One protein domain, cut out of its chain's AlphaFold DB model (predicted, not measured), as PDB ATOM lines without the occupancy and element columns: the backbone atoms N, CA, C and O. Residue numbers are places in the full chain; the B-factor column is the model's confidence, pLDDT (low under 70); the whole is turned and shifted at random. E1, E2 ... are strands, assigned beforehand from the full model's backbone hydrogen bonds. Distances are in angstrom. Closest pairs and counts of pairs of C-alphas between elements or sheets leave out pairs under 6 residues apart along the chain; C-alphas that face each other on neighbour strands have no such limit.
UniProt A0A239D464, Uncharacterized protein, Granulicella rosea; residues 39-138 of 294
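What this domain is: This is residues 39 to 138 of the 294 residues of an uncharacterized protein of Granulicella rosea (UniProt A0A239D464). The domain is a small closed barrel of six antiparallel strands, with four of them, E1, E2, E3 and E6, bent sharply as they go round it. A short last strand, E7, lies outside the ring near the bends of E1, E2 and E3, and a long link, residues 84 to 95, leads from E3 to E4. The printed part has 100 residues, with no named helix and seven named strands, E1 to E7 in order along the chain; round the ring run E1, E2, E3, E6, E5, E4 and back to E1. The class is all strand, with 71 of the 100 printed residues in named strands. The whole is compact, with a radius of gyration of the C-alphas of 13.0 A, and rounded, spanning 37 by 30 by 29 A.

Where its parts are: E1 is residues 43 to 55, beginning at C-alpha 43 at (126.460, 134.518, 187.928) and 28.1 A long from first to last C-alpha; it bends by 83 degrees at residue 49. E2, residues 59 to 70, is 28.8 A long and bends by 77 degrees at residue 65. E3, residues 73 to 83, is 27.0 A long and bends by 67 degrees at residue 76. After residues 84 to 95 comes E4, residues 96 to 102, 17.3 A long, with C-alpha 96 at (123.190, 133.481, 180.418). E5 is residues 106 to 113, 22.2 A long. E6, residues 116 to 130, is the longest strand with 15 residues and 34.4 A, and it bends by 77 degrees at residue 119. E7, residues 133 to 137, is 12.7 A long and ends at C-alpha 137 at (103.235, 136.086, 183.890).

How they stand to each other: In the closed barrel each strand of the ring has two neighbours. E1, E2 and E3 form a meander, each strand the antiparallel neighbour of the one before, and so do E4, E5 and E6. E1 and E2 are a hairpin at 167 degrees, with N 46 and O 67 at 2.9 A. E2 and E3 are a hairpin at 166 degrees, with N 64 and O 79 at 2.9 A. On the other side of E3 from E2 lies E6, antiparallel at 111 degrees, with N 128 and O 78 at 2.8 A. E5 and E6 are a hairpin at 154 degrees, with N 111 and O 121 at 2.8 A. E4 and E5 are a hairpin at 151 degrees, with N 108 and O 99 at 2.9 A. E4 and E1 close the ring as antiparallel neighbours, with N 98 and O 43 at 2.8 A. Pairing of E4 is staggered: residues 96 to 98 pair with E1, residues 98 to 102 with E5. E1 to E4 make a Greek key, four strands in a row with three a meander and the first the antiparallel neighbour of the fourth; E3 to E6 make another. E7 pairs with no named strand. Its closest C-alphas to E3 are those of Val 133 and Gly 76, 4.2 A apart, and to E2 those of Tyr 134 and Gly 66, 6.4 A apart. E6 and E7 meet only through their link. Among the pairs that are apart are E1 and E6, and E2 and E5.

The domain as a whole: The two C-alphas farthest apart, those of His 57 and Ser 72, are 39.6 A from each other. The printed part runs from residue 39 to 138 with no cut. The link from E3 to E4, 12 residues, is long; the other links between strands are tight. The mean pLDDT of the printed part is 94.0, and no printed residue is under 70.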
ATOM      1  N   THR A  39     133.826 128.743 184.113       93.06
ATOM      2  CA  THR A  39     134.024 128.797 185.574       93.06
ATOM      3  C   THR A  39     134.328 130.215 186.075       93.06
ATOM      4  O   THR A  39     134.127 130.522 187.247       93.06
ATOM      5  N   GLN A  40     134.739 131.116 185.175       96.06
ATOM      6  CA  GLN A  40     134.955 132.537 185.460       96.06
ATOM      7  C   GLN A  40     133.664 133.374 185.468       96.06
ATOM      8  O   GLN A  40     133.731 134.584 185.702       96.06
ATOM      9  N   TYR A  41     132.512 132.760 185.182       96.75
ATOM     10  CA  TYR A  41     131.205 133.407 185.067       96.75
ATOM     11  C   TYR A  41     130.221 132.773 186.061       96.75
ATOM     12  O   TYR A  41     129.347 132.006 185.659       96.75
ATOM     13  N   PRO A  42     130.388 133.040 187.371       96.25
ATOM     14  CA  PRO A  42     129.621 132.369 188.420       96.25
ATOM     15  C   PRO A  42     128.167 132.849 188.530       96.25
ATOM     16  O   PRO A  42     127.379 132.219 189.230       96.25
ATOM     17  N   LEU A  43     127.811 133.963 187.884       97.19
ATOM     18  CA  LEU A  43     126.460 134.518 187.928       97.19
ATOM     19  C   LEU A  43     125.605 133.916 186.818       97.19
ATOM     20  O   LEU A  43     126.114 133.598 185.743       97.19
ATOM     21  N   GLN A  44     124.298 133.852 187.050       97.38
ATOM     22  CA  GLN A  44     123.315 133.501 186.025       97.38
ATOM     23  C   GLN A  44     122.399 134.696 185.765       97.38
ATOM     24  O   GLN A  44     121.940 135.347 186.704       97.38
ATOM     25  N   VAL A  45     122.159 135.017 184.498       97.31
ATOM     26  CA  VAL A  45     121.318 136.143 184.081       97.31
ATOM     27  C   VAL A  45     120.135 135.642 183.269       97.31
ATOM     28  O   VAL A  45     120.310 135.083 182.189       97.31
ATOM     29  N   HIS A  46     118.935 135.944 183.754       97.19
ATOM     30  CA  HIS A  46     117.679 135.593 183.106       97.19
ATOM     31  C   HIS A  46     117.034 136.829 182.469       97.19
ATOM     32  O   HIS A  46     116.674 137.777 183.175       97.19
ATOM     33  N   ILE A  47     116.866 136.847 181.146       97.31
ATOM     34  CA  ILE A  47     116.325 138.003 180.413       97.31
ATOM     35  C   ILE A  47     114.821 137.826 180.175       97.31
ATOM     36  O   ILE A  47     114.408 136.987 179.383       97.31
ATOM     37  N   LEU A  48     113.980 138.645 180.812       96.12
ATOM     38  CA  LEU A  48     112.516 138.477 180.767       96.12
ATOM     39  C   LEU A  48     111.847 139.278 179.646       96.12
ATOM     40  O   LEU A  48     110.846 138.838 179.066       96.12
ATOM     41  N   SER A  49     112.392 140.460 179.357       96.75
ATOM     42  CA  SER A  49     111.935 141.345 178.286       96.75
ATOM     43  C   SER A  49     113.084 142.178 177.750       96.75
ATOM     44  O   SER A  49     113.826 142.766 178.541       96.75
ATOM     45  N   ASP A  50     113.142 142.327 176.436       96.06
ATOM     46  CA  ASP A  50     114.095 143.164 175.731       96.06
ATOM     47  C   ASP A  50     113.382 144.124 174.768       96.06
ATOM     48  O   ASP A  50     112.383 143.802 174.130       96.06
ATOM     49  N   SER A  51     113.912 145.337 174.663       96.81
ATOM     50  CA  SER A  51     113.573 146.290 173.614       96.81
ATOM     51  C   SER A  51     114.872 146.780 173.007       96.81
ATOM     52  O   SER A  51     115.725 147.342 173.699       96.81
ATOM     53  N   TRP A  52     115.044 146.549 171.712       96.12
ATOM     54  CA  TRP A  52     116.297 146.822 171.029       96.12
ATOM     55  C   TRP A  52     116.070 147.499 169.681       96.12
ATOM     56  O   TRP A  52     115.010 147.403 169.065       96.12
ATOM     57  N   GLY A  53     117.114 148.179 169.227       94.38
ATOM     58  CA  GLY A  53     117.231 148.756 167.899       94.38
ATOM     59  C   GLY A  53     118.633 148.539 167.336       94.38
ATOM     60  O   GLY A  53     119.540 148.039 168.007       94.38
ATOM     61  N   GLY A  54     118.817 148.919 166.075       92.81
ATOM     62  CA  GLY A  54     120.088 148.777 165.367       92.81
ATOM     63  C   GLY A  54     120.078 147.655 164.333       92.81
ATOM     64  O   GLY A  54     119.029 147.251 163.837       92.81
ATOM     65  N   GLY A  55     121.268 147.200 163.949       87.19
ATOM     66  CA  GLY A  55     121.424 146.213 162.886       87.19
ATOM     67  C   GLY A  55     122.876 145.822 162.642       87.19
ATOM     68  O   GLY A  55     123.799 146.392 163.225       87.19
ATOM     69  N   VAL A  56     123.072 144.860 161.737       80.94
ATOM     70  CA  VAL A  56     124.346 144.150 161.503       80.94
ATOM     71  C   VAL A  56     125.560 145.079 161.352       80.94
ATOM     72  O   VAL A  56     126.646 144.738 161.806       80.94
ATOM     73  N   HIS A  57     125.390 146.267 160.764       84.75
ATOM     74  CA  HIS A  57     126.494 147.201 160.508       84.75
ATOM     75  C   HIS A  57     126.772 148.211 161.630       84.75
ATOM     76  O   HIS A  57     127.843 148.808 161.641       84.75
ATOM     77  N   ARG A  58     125.823 148.448 162.544       86.44
ATOM     78  CA  ARG A  58     125.927 149.497 163.580       86.44
ATOM     79  C   ARG A  58     125.968 148.944 165.003       86.44
ATOM     80  O   ARG A  58     126.055 149.720 165.949       86.44
ATOM     81  N   GLY A  59     125.892 147.623 165.143       92.00
ATOM     82  CA  GLY A  59     125.629 146.981 166.421       92.00
ATOM     83  C   GLY A  59     124.166 147.125 166.837       92.00
ATOM     84  O   GLY A  59     123.354 147.809 166.203       92.00
ATOM     85  N   TYR A  60     123.845 146.434 167.917       96.25
ATOM     86  CA  TYR A  60     122.561 146.450 168.588       96.25
ATOM     87  C   TYR A  60     122.697 147.229 169.884       96.25
ATOM     88  O   TYR A  60     123.685 147.103 170.603       96.25
ATOM     89  N   HIS A  61     121.686 148.019 170.187       96.81
ATOM     90  CA  HIS A  61     121.549 148.670 171.476       96.81
ATOM     91  C   HIS A  61     120.129 148.474 171.964       96.81
ATOM     92  O   HIS A  61     119.205 148.299 171.167       96.81
ATOM     93  N   GLY A  62     119.947 148.506 173.269       96.81
ATOM     94  CA  GLY A  62     118.635 148.282 173.834       96.81
ATOM     95  C   GLY A  62     118.635 148.374 175.337       96.81
ATOM     96  O   GLY A  62     119.655 148.656 175.964       96.81
ATOM     97  N   HIS A  63     117.462 148.132 175.892       98.00
ATOM     98  CA  HIS A  63     117.227 148.064 177.320       98.00
ATOM     99  C   HIS A  63     116.187 146.991 177.624       98.00
ATOM    100  O   HIS A  63     115.502 146.495 176.727       98.00
ATOM    101  N   GLY A  64     116.066 146.619 178.889       97.62
ATOM    102  CA  GLY A  64     115.112 145.601 179.283       97.62
ATOM    103  C   GLY A  64     115.086 145.334 180.774       97.62
ATOM    104  O   GLY A  64     115.603 146.109 181.585       97.62
ATOM    105  N   LYS A  65     114.442 144.220 181.114       98.25
ATOM    106  CA  LYS A  65     114.271 143.731 182.481       98.25
ATOM    107  C   LYS A  65     114.667 142.268 182.543       98.25
ATOM    108  O   LYS A  65     114.352 141.488 181.642       98.25
ATOM    109  N   GLY A  66     115.339 141.903 183.618       97.44
ATOM    110  CA  GLY A  66     115.775 140.542 183.873       97.44
ATOM    111  C   GLY A  66     116.091 140.340 185.342       97.44
ATOM    112  O   GLY A  66     115.917 141.251 186.146       97.44
ATOM    113  N   ASN A  67     116.579 139.160 185.681       97.62
ATOM    114  CA  ASN A  67     117.084 138.865 187.012       97.62
ATOM    115  C   ASN A  67     118.545 138.430 186.927       97.62
ATOM    116  O   ASN A  67     118.959 137.836 185.931       97.62
ATOM    117  N   VAL A  68     119.307 138.707 187.979       97.31
ATOM    118  CA  VAL A  68     120.644 138.150 188.191       97.31
ATOM    119  C   VAL A  68     120.613 137.259 189.426       97.31
ATOM    120  O   VAL A  68     120.065 137.649 190.457       97.31
ATOM    121  N   VAL A  69     121.175 136.060 189.300       95.50
ATOM    122  CA  VAL A  69     121.322 135.083 190.378       95.50
ATOM    123  C   VAL A  69     122.793 135.009 190.771       95.50
ATOM    124  O   VAL A  69     123.661 134.754 189.931       95.50
ATOM    125  N   GLU A  70     123.057 135.223 192.056       94.31
ATOM    126  CA  GLU A  70     124.379 135.156 192.673       94.31
ATOM    127  C   GLU A  70     124.321 134.160 193.839       94.31
ATOM    128  O   GLU A  70     123.861 134.460 194.941       94.31
ATOM    129  N   GLY A  71     124.720 132.912 193.572       90.50
ATOM    130  CA  GLY A  71     124.565 131.820 194.533       90.50
ATOM    131  C   GLY A  71     123.090 131.531 194.835       90.50
ATOM    132  O   GLY A  71     122.373 131.028 193.976       90.50
ATOM    133  N   SER A  72     122.648 131.815 196.065       83.56
ATOM    134  CA  SER A  72     121.251 131.647 196.500       83.56
ATOM    135  C   SER A  72     120.412 132.924 196.408       83.56
ATOM    136  O   SER A  72     119.213 132.883 196.684       83.56
ATOM    137  N   GLU A  73     121.029 134.057 196.080       89.06
ATOM    138  CA  GLU A  73     120.351 135.348 196.004       89.06
ATOM    139  C   GLU A  73     119.903 135.634 194.573       89.06
ATOM    140  O   GLU A  73     120.587 135.292 193.607       89.06
ATOM    141  N   ILE A  74     118.737 136.267 194.431       94.62
ATOM    142  CA  ILE A  74     118.220 136.735 193.146       94.62
ATOM    143  C   ILE A  74     117.803 138.194 193.261       94.62
ATOM    144  O   ILE A  74     117.061 138.580 194.166       94.62
ATOM    145  N   HIS A  75     118.252 138.997 192.304       95.94
ATOM    146  CA  HIS A  75     117.929 140.413 192.225       95.94
ATOM    147  C   HIS A  75     117.276 140.717 190.886       95.94
ATOM    148  O   HIS A  75     117.785 140.318 189.835       95.94
ATOM    149  N   GLY A  76     116.174 141.464 190.908       97.75
ATOM    150  CA  GLY A  76     115.670 142.077 189.688       97.75
ATOM    151  C   GLY A  76     116.650 143.136 189.201       97.75
ATOM    152  O   GLY A  76     117.268 143.852 189.989       97.75
ATOM    153  N   MET A  77     116.793 143.254 187.890       98.25
ATOM    154  CA  MET A  77     117.617 144.276 187.266       98.25
ATOM    155  C   MET A  77     116.912 144.887 186.061       98.25
ATOM    156  O   MET A  77     116.269 144.206 185.258       98.25
ATOM    157  N   GLU A  78     117.049 146.198 185.937       98.44
ATOM    158  CA  GLU A  78     116.870 146.895 184.668       98.44
ATOM    159  C   GLU A  78     118.244 147.045 184.033       98.44
ATOM    160  O   GLU A  78     119.220 147.312 184.736       98.44
ATOM    161  N   TYR A  79     118.338 146.852 182.724       98.44
ATOM    162  CA  TYR A  79     119.620 146.920 182.036       98.44
ATOM    163  C   TYR A  79     119.525 147.713 180.741       98.44
ATOM    164  O   TYR A  79     118.460 147.805 180.131       98.44
ATOM    165  N   GLN A  80     120.672 148.216 180.297       98.38
ATOM    166  CA  GLN A  80     120.899 148.700 178.941       98.38
ATOM    167  C   GLN A  80     122.182 148.100 178.366       98.38
ATOM    168  O   GLN A  80     123.094 147.731 179.106       98.38
ATOM    169  N   PHE A  81     122.247 147.976 177.044       97.88
ATOM    170  CA  PHE A  81     123.375 147.345 176.366       97.88
ATOM    171  C   PHE A  81     123.714 148.019 175.041       97.88
ATOM    172  O   PHE A  81     122.868 148.646 174.400       97.88
ATOM    173  N   HIS A  82     124.960 147.823 174.611       96.62
ATOM    174  CA  HIS A  82     125.445 148.178 173.284       96.62
ATOM    175  C   HIS A  82     126.429 147.104 172.799       96.62
ATOM    176  O   HIS A  82     127.582 147.067 173.225       96.62
ATOM    177  N   CYS A  83     125.962 146.191 171.945       94.88
ATOM    178  CA  CYS A  83     126.662 144.952 171.612       94.88
ATOM    179  C   CYS A  83     126.598 144.628 170.118       94.88
ATOM    180  O   CYS A  83     125.683 145.024 169.407       94.88
ATOM    181  N   VAL A  84     127.572 143.866 169.617       92.44
ATOM    182  CA  VAL A  84     127.621 143.466 168.194       92.44
ATOM    183  C   VAL A  84     126.442 142.560 167.816       92.44
ATOM    184  O   VAL A  84     125.993 142.564 166.671       92.44
ATOM    185  N   ASN A  85     125.914 141.814 168.786       90.56
ATOM    186  CA  ASN A  85     124.768 140.927 168.639       90.56
ATOM    187  C   ASN A  85     123.701 141.313 169.659       90.56
ATOM    188  O   ASN A  85     124.037 141.701 170.779       90.56
ATOM    189  N   ARG A  86     122.431 141.144 169.286       89.00
ATOM    190  CA  ARG A  86     121.348 141.066 170.266       89.00
ATOM    191  C   ARG A  86     121.422 139.731 171.007       89.00
ATOM    192  O   ARG A  86     121.836 138.728 170.423       89.00
ATOM    193  N   PHE A  87     120.980 139.735 172.251       88.62
ATOM    194  CA  PHE A  87     120.565 138.533 172.965       88.62
ATOM    195  C   PHE A  87     119.047 138.381 172.847       88.62
ATOM    196  O   PHE A  87     118.370 139.293 172.367       88.62
ATOM    197  N   PHE A  88     118.536 137.214 173.220       92.19
ATOM    198  CA  PHE A  88     117.111 136.912 173.199       92.19
ATOM    199  C   PHE A  88     116.560 136.936 174.622       92.19
ATOM    200  O   PHE A  88     117.315 136.872 175.594       92.19
ATOM    201  N   THR A  89     115.239 137.039 174.754       95.06
ATOM    202  CA  THR A  89     114.597 136.703 176.023       95.06
ATOM    203  C   THR A  89     114.875 135.245 176.355       95.06
ATOM    204  O   THR A  89     114.693 134.395 175.488       95.06
ATOM    205  N   SER A  90     115.279 134.988 177.592       92.69
ATOM    206  CA  SER A  90     115.463 133.650 178.134       92.69
ATOM    207  C   SER A  90     114.154 132.860 178.092       92.69
ATOM    208  O   SER A  90     113.094 133.381 178.462       92.69
ATOM    209  N   ASP A  91     114.239 131.594 177.688       88.38
ATOM    210  CA  ASP A  91     113.202 130.605 177.975       88.38
ATOM    211  C   ASP A  91     113.247 130.191 179.455       88.38
ATOM    212  O   ASP A  91     114.203 130.485 180.166       88.38
ATOM    213  N   ALA A  92     112.210 129.502 179.944       77.88
ATOM    214  CA  ALA A  92     111.999 129.258 181.378       77.88
ATOM    215  C   ALA A  92     113.142 128.523 182.110       77.88
ATOM    216  O   ALA A  92     113.198 128.611 183.338       77.88
ATOM    217  N   ASP A  93     114.003 127.821 181.368       78.81
ATOM    218  CA  ASP A  93     115.133 127.035 181.874       78.81
ATOM    219  C   ASP A  93     116.472 127.456 181.215       78.81
ATOM    220  O   ASP A  93     117.442 126.699 181.232       78.81
ATOM    221  N   GLU A  94     116.529 128.649 180.604       87.56
ATOM    222  CA  GLU A  94     117.735 129.197 179.972       87.56
ATOM    223  C   GLU A  94     118.254 130.423 180.733       87.56
ATOM    224  O   GLU A  94     117.564 131.433 180.871       87.56
ATOM    225  N   ASP A  95     119.516 130.376 181.155       94.69
ATOM    226  CA  ASP A  95     120.212 131.509 181.759       94.69
ATOM    227  C   ASP A  95     121.534 131.782 181.036       94.69
ATOM    228  O   ASP A  95     122.234 130.872 180.587       94.69
ATOM    229  N   TYR A  96     121.896 133.062 180.940       96.44
ATOM    230  CA  TYR A  96     123.190 133.481 180.418       96.44
ATOM    231  C   TYR A  96     124.241 133.464 181.535       96.44
ATOM    232  O   TYR A  96     124.071 134.183 182.528       96.44
ATOM    233  N   PRO A  97     125.372 132.752 181.366       96.81
ATOM    234  CA  PRO A  97     126.494 132.860 182.289       96.81
ATOM    235  C   PRO A  97     127.025 134.291 182.304       96.81
ATOM    236  O   PRO A  97     127.218 134.906 181.249       96.81
ATOM    237  N   ALA A  98     127.292 134.828 183.487       98.19
ATOM    238  CA  ALA A  98     127.712 136.210 183.642       98.19
ATOM    239  C   ALA A  98     128.730 136.408 184.768       98.19
ATOM    240  O   ALA A  98     128.960 135.548 185.619       98.19
ATOM    241  N   ARG A  99     129.356 137.585 184.776       98.06
ATOM    242  CA  ARG A  99     130.184 138.055 185.890       98.06
ATOM    243  C   ARG A  99     130.096 139.562 186.051       98.06
ATOM    244  O   ARG A  99     129.917 140.299 185.077       98.06
ATOM    245  N   TRP A 100     130.302 140.031 187.274       98.19
ATOM    246  CA  TRP A 100     130.451 141.451 187.557       98.19
ATOM    247  C   TRP A 100     131.754 141.985 186.949       98.19
ATOM    248  O   TRP A 100     132.845 141.545 187.302       98.19
ATOM    249  N   LYS A 101     131.647 142.982 186.064       98.00
ATOM    250  CA  LYS A 101     132.767 143.883 185.732       98.00
ATOM    251  C   LYS A 101     132.877 145.008 186.757       98.00
ATOM    252  O   LYS A 101     133.976 145.434 187.096       98.00
ATOM    253  N   LYS A 102     131.726 145.477 187.245       98.25
ATOM    254  CA  LYS A 102     131.591 146.391 188.380       98.25
ATOM    255  C   LYS A 102     130.372 145.950 189.201       98.25
ATOM    256  O   LYS A 102     129.267 146.036 188.658       98.25
ATOM    257  N   PRO A 103     130.544 145.474 190.449       97.88
ATOM    258  CA  PRO A 103     129.443 144.952 191.258       97.88
ATOM    259  C   PRO A 103     128.249 145.908 191.305       97.88
ATOM    260  O   PRO A 103     128.422 147.108 191.530       97.88
ATOM    261  N   GLY A 104     127.058 145.383 191.009       95.44
ATOM    262  CA  GLY A 104     125.791 146.119 191.024       95.44
ATOM    263  C   GLY A 104     125.592 147.169 189.927       95.44
ATOM    264  O   GLY A 104     124.555 147.824 189.920       95.44
ATOM    265  N   LEU A 105     126.551 147.351 189.011       98.00
ATOM    266  CA  LEU A 105     126.509 148.423 188.004       98.00
ATOM    267  C   LEU A 105     126.824 147.960 186.583       98.00
ATOM    268  O   LEU A 105     126.285 148.514 185.628       98.00
ATOM    269  N   LYS A 106     127.713 146.973 186.415       98.50
ATOM    270  CA  LYS A 106     128.109 146.494 185.089       98.50
ATOM    271  C   LYS A 106     128.363 144.990 185.075       98.50
ATOM    272  O   LYS A 106     129.266 144.515 185.770       98.50
ATOM    273  N   LEU A 107     127.614 144.270 184.244       98.31
ATOM    274  CA  LEU A 107     127.760 142.834 183.996       98.31
ATOM    275  C   LEU A 107     128.418 142.581 182.643       98.31
ATOM    276  O   LEU A 107     128.217 143.330 181.693       98.31
ATOM    277  N   GLU A 108     129.178 141.499 182.553       98.12
ATOM    278  CA  GLU A 108     129.547 140.869 181.288       98.12
ATOM    279  C   GLU A 108     128.797 139.543 181.186       98.12
ATOM    280  O   GLU A 108     129.002 138.668 182.026       98.12
ATOM    281  N   ILE A 109     127.944 139.404 180.171       97.44
ATOM    282  CA  ILE A 109     127.213 138.166 179.869       97.44
ATOM    283  C   ILE A 109     127.909 137.391 178.749       97.44
ATOM    284  O   ILE A 109     128.517 137.995 177.859       97.44
ATOM    285  N   VAL A 110     127.799 136.064 178.770       96.50
ATOM    286  CA  VAL A 110     128.321 135.149 177.748       96.50
ATOM    287  C   VAL A 110     127.160 134.573 176.947       96.50
ATOM    288  O   VAL A 110     126.214 134.035 177.505       96.50
ATOM    289  N   MET A 111     127.254 134.653 175.624       93.88
ATOM    290  CA  MET A 111     126.248 134.154 174.687       93.88
ATOM    291  C   MET A 111     126.867 133.115 173.754       93.88
ATOM    292  O   MET A 111     127.993 133.299 173.280       93.88
ATOM    293  N   GLY A 112     126.116 132.064 173.432       91.44
ATOM    294  CA  GLY A 112     126.464 131.147 172.347       91.44
ATOM    295  C   GLY A 112     126.328 131.813 170.975       91.44
ATOM    296  O   GLY A 112     125.520 132.721 170.771       91.44
ATOM    297  N   VAL A 113     127.128 131.372 170.005       89.50
ATOM    298  CA  VAL A 113     126.940 131.749 168.599       89.50
ATOM    299  C   VAL A 113     126.055 130.701 167.935       89.50
ATOM    300  O   VAL A 113     126.432 129.536 167.868       89.50
ATOM    301  N   ILE A 114     124.900 131.112 167.404       85.31
ATOM    302  CA  ILE A 114     123.982 130.208 166.689       85.31
ATOM    303  C   ILE A 114     124.742 129.425 165.609       85.31
ATOM    304  O   ILE A 114     125.483 130.005 164.811       85.31
ATOM    305  N   GLY A 115     124.552 128.104 165.596       88.31
ATOM    306  CA  GLY A 115     125.244 127.187 164.687       88.31
ATOM    307  C   GLY A 115     126.661 126.803 165.125       88.31
ATOM    308  O   GLY A 115     127.406 126.230 164.334       88.31
ATOM    309  N   SER A 116     127.067 127.127 166.358       88.44
ATOM    310  CA  SER A 116     128.360 126.724 166.905       88.44
ATOM    311  C   SER A 116     128.282 126.422 168.400       88.44
ATOM    312  O   SER A 116     127.999 127.297 169.206       88.44
ATOM    313  N   GLU A 117     128.633 125.194 168.770       84.62
ATOM    314  CA  GLU A 117     128.666 124.749 170.172       84.62
ATOM    315  C   GLU A 117     129.887 125.276 170.939       84.62
ATOM    316  O   GLU A 117     129.876 125.375 172.161       84.62
ATOM    317  N   THR A 118     130.961 125.629 170.229       85.81
ATOM    318  CA  THR A 118     132.251 125.993 170.836       85.81
ATOM    319  C   THR A 118     132.519 127.492 170.859       85.81
ATOM    320  O   THR A 118     133.402 127.952 171.587       85.81
ATOM    321  N   LYS A 119     131.795 128.274 170.052       89.88
ATOM    322  CA  LYS A 119     132.018 129.716 169.934       89.88
ATOM    323  C   LYS A 119     131.067 130.471 170.841       89.88
ATOM    324  O   LYS A 119     129.850 130.374 170.709       89.88
ATOM    325  N   THR A 120     131.647 131.318 171.678       93.44
ATOM    326  CA  THR A 120     130.910 132.242 172.533       93.44
ATOM    327  C   THR A 120     131.279 133.689 172.228       93.44
ATOM    328  O   THR A 120     132.337 133.993 171.668       93.44
ATOM    329  N   ARG A 121     130.381 134.607 172.575       92.56
ATOM    330  CA  ARG A 121     130.584 136.060 172.532       92.56
ATOM    331  C   ARG A 121     130.237 136.653 173.885       92.56
ATOM    332  O   ARG A 121     129.478 136.054 174.637       92.56
ATOM    333  N   THR A 122     130.783 137.825 174.179       95.69
ATOM    334  CA  THR A 122     130.442 138.571 175.390       95.69
ATOM    335  C   THR A 122     129.735 139.873 175.053       95.69
ATOM    336  O   THR A 122     129.920 140.431 173.969       95.69
ATOM    337  N   CYS A 123     128.900 140.335 175.975       96.75
ATOM    338  CA  CYS A 123     128.198 141.609 175.890       96.75
ATOM    339  C   CYS A 123     128.200 142.268 177.268       96.75
ATOM    340  O   CYS A 123     128.022 141.592 178.280       96.75
ATOM    341  N   ASP A 124     128.429 143.578 177.295       98.00
ATOM    342  CA  ASP A 124     128.407 144.351 178.528       98.00
ATOM    343  C   ASP A 124     127.009 144.924 178.743       98.00
ATOM    344  O   ASP A 124     126.461 145.588 177.859       98.00
ATOM    345  N   LEU A 125     126.464 144.693 179.935       98.38
ATOM    346  CA  LEU A 125     125.218 145.285 180.396       98.38
ATOM    347  C   LEU A 125     125.535 146.329 181.461       98.38
ATOM    348  O   LEU A 125     126.235 146.037 182.432       98.38
ATOM    349  N   GLU A 126     124.995 147.529 181.306       98.62
ATOM    350  CA  GLU A 126     124.899 148.491 182.402       98.62
ATOM    351  C   GLU A 126     123.594 148.224 183.138       98.62
ATOM    352  O   GLU A 126     122.545 148.125 182.503       98.62
ATOM    353  N   VAL A 127     123.664 148.059 184.458       98.50
ATOM    354  CA  VAL A 127     122.541 147.550 185.248       98.50
ATOM    355  C   VAL A 127     122.162 148.482 186.388       98.50
ATOM    356  O   VAL A 127     123.011 149.125 187.004       98.50
ATOM    357  N   ALA A 128     120.869 148.500 186.689       98.44
ATOM    358  CA  ALA A 128     120.287 149.080 187.884       98.44
ATOM    359  C   ALA A 128     119.537 147.977 188.643       98.44
ATOM    360  O   ALA A 128     118.445 147.561 188.238       98.44
ATOM    361  N   LEU A 129     120.141 147.496 189.734       98.12
ATOM    362  CA  LEU A 129     119.528 146.497 190.607       98.12
ATOM    363  C   LEU A 129     118.274 147.051 191.290       98.12
ATOM    364  O   LEU A 129     118.172 148.242 191.593       98.12
ATOM    365  N   LYS A 130     117.317 146.162 191.538       97.88
ATOM    366  CA  LYS A 130     116.060 146.433 192.231       97.88
ATOM    367  C   LYS A 130     115.948 145.528 193.452       97.88
ATOM    368  O   LYS A 130     116.428 144.400 193.452       97.88
ATOM    369  N   GLU A 131     115.240 146.014 194.466       95.69
ATOM    370  CA  GLU A 131     114.902 145.231 195.664       95.69
ATOM    371  C   GLU A 131     113.885 144.115 195.371       95.69
ATOM    372  O   GLU A 131     113.782 143.139 196.110       95.69
ATOM    373  N   LYS A 132     113.115 144.267 194.289       96.44
ATOM    374  CA  LYS A 132     112.116 143.300 193.826       96.44
ATOM    375  C   LYS A 132     112.691 142.396 192.745       96.44
ATOM    376  O   LYS A 132     113.589 142.796 192.010       96.44
ATOM    377  N   VAL A 133     112.107 141.212 192.609       96.88
ATOM    378  CA  VAL A 133     112.413 140.244 191.551       96.88
ATOM    379  C   VAL A 133     111.396 140.413 190.429       96.88
ATOM    380  O   VAL A 133     110.219 140.668 190.691       96.88
ATOM    381  N   TYR A 134     111.827 140.284 189.178       96.31
ATOM    382  CA  TYR A 134     110.912 140.296 188.047       96.31
ATOM    383  C   TYR A 134     110.426 138.881 187.719       96.31
ATOM    384  O   TYR A 134     111.198 137.929 187.716       96.31
ATOM    385  N   VAL A 135     109.142 138.736 187.411       93.19
ATOM    386  CA  VAL A 135     108.528 137.487 186.945       93.19
ATOM    387  C   VAL A 135     107.771 137.753 185.654       93.19
ATOM    388  O   VAL A 135     107.236 138.843 185.459       93.19
ATOM    389  N   LYS A 136     107.742 136.771 184.753       89.81
ATOM    390  CA  LYS A 136     106.957 136.843 183.519       89.81
ATOM    391  C   LYS A 136     105.689 136.023 183.706       89.81
ATOM    392  O   LYS A 136     105.760 134.802 183.776       89.81
ATOM    393  N   ASP A 137     104.553 136.702 183.778       86.00
ATOM    394  CA  ASP A 137     103.235 136.086 183.890       86.00
ATOM    395  C   ASP A 137     102.387 136.469 182.676       86.00
ATOM    396  O   ASP A 137     102.281 137.645 182.326       86.00
ATOM    397  N   HIS A 138     101.852 135.472 181.965       85.88
ATOM    398  CA  HIS A 138     101.069 135.669 180.734       85.88
ATOM    399  C   HIS A 138     101.727 136.622 179.706       85.88
ATOM    400  O   HIS A 138     101.064 137.415 179.041       85.88
TER     401      HIS A 138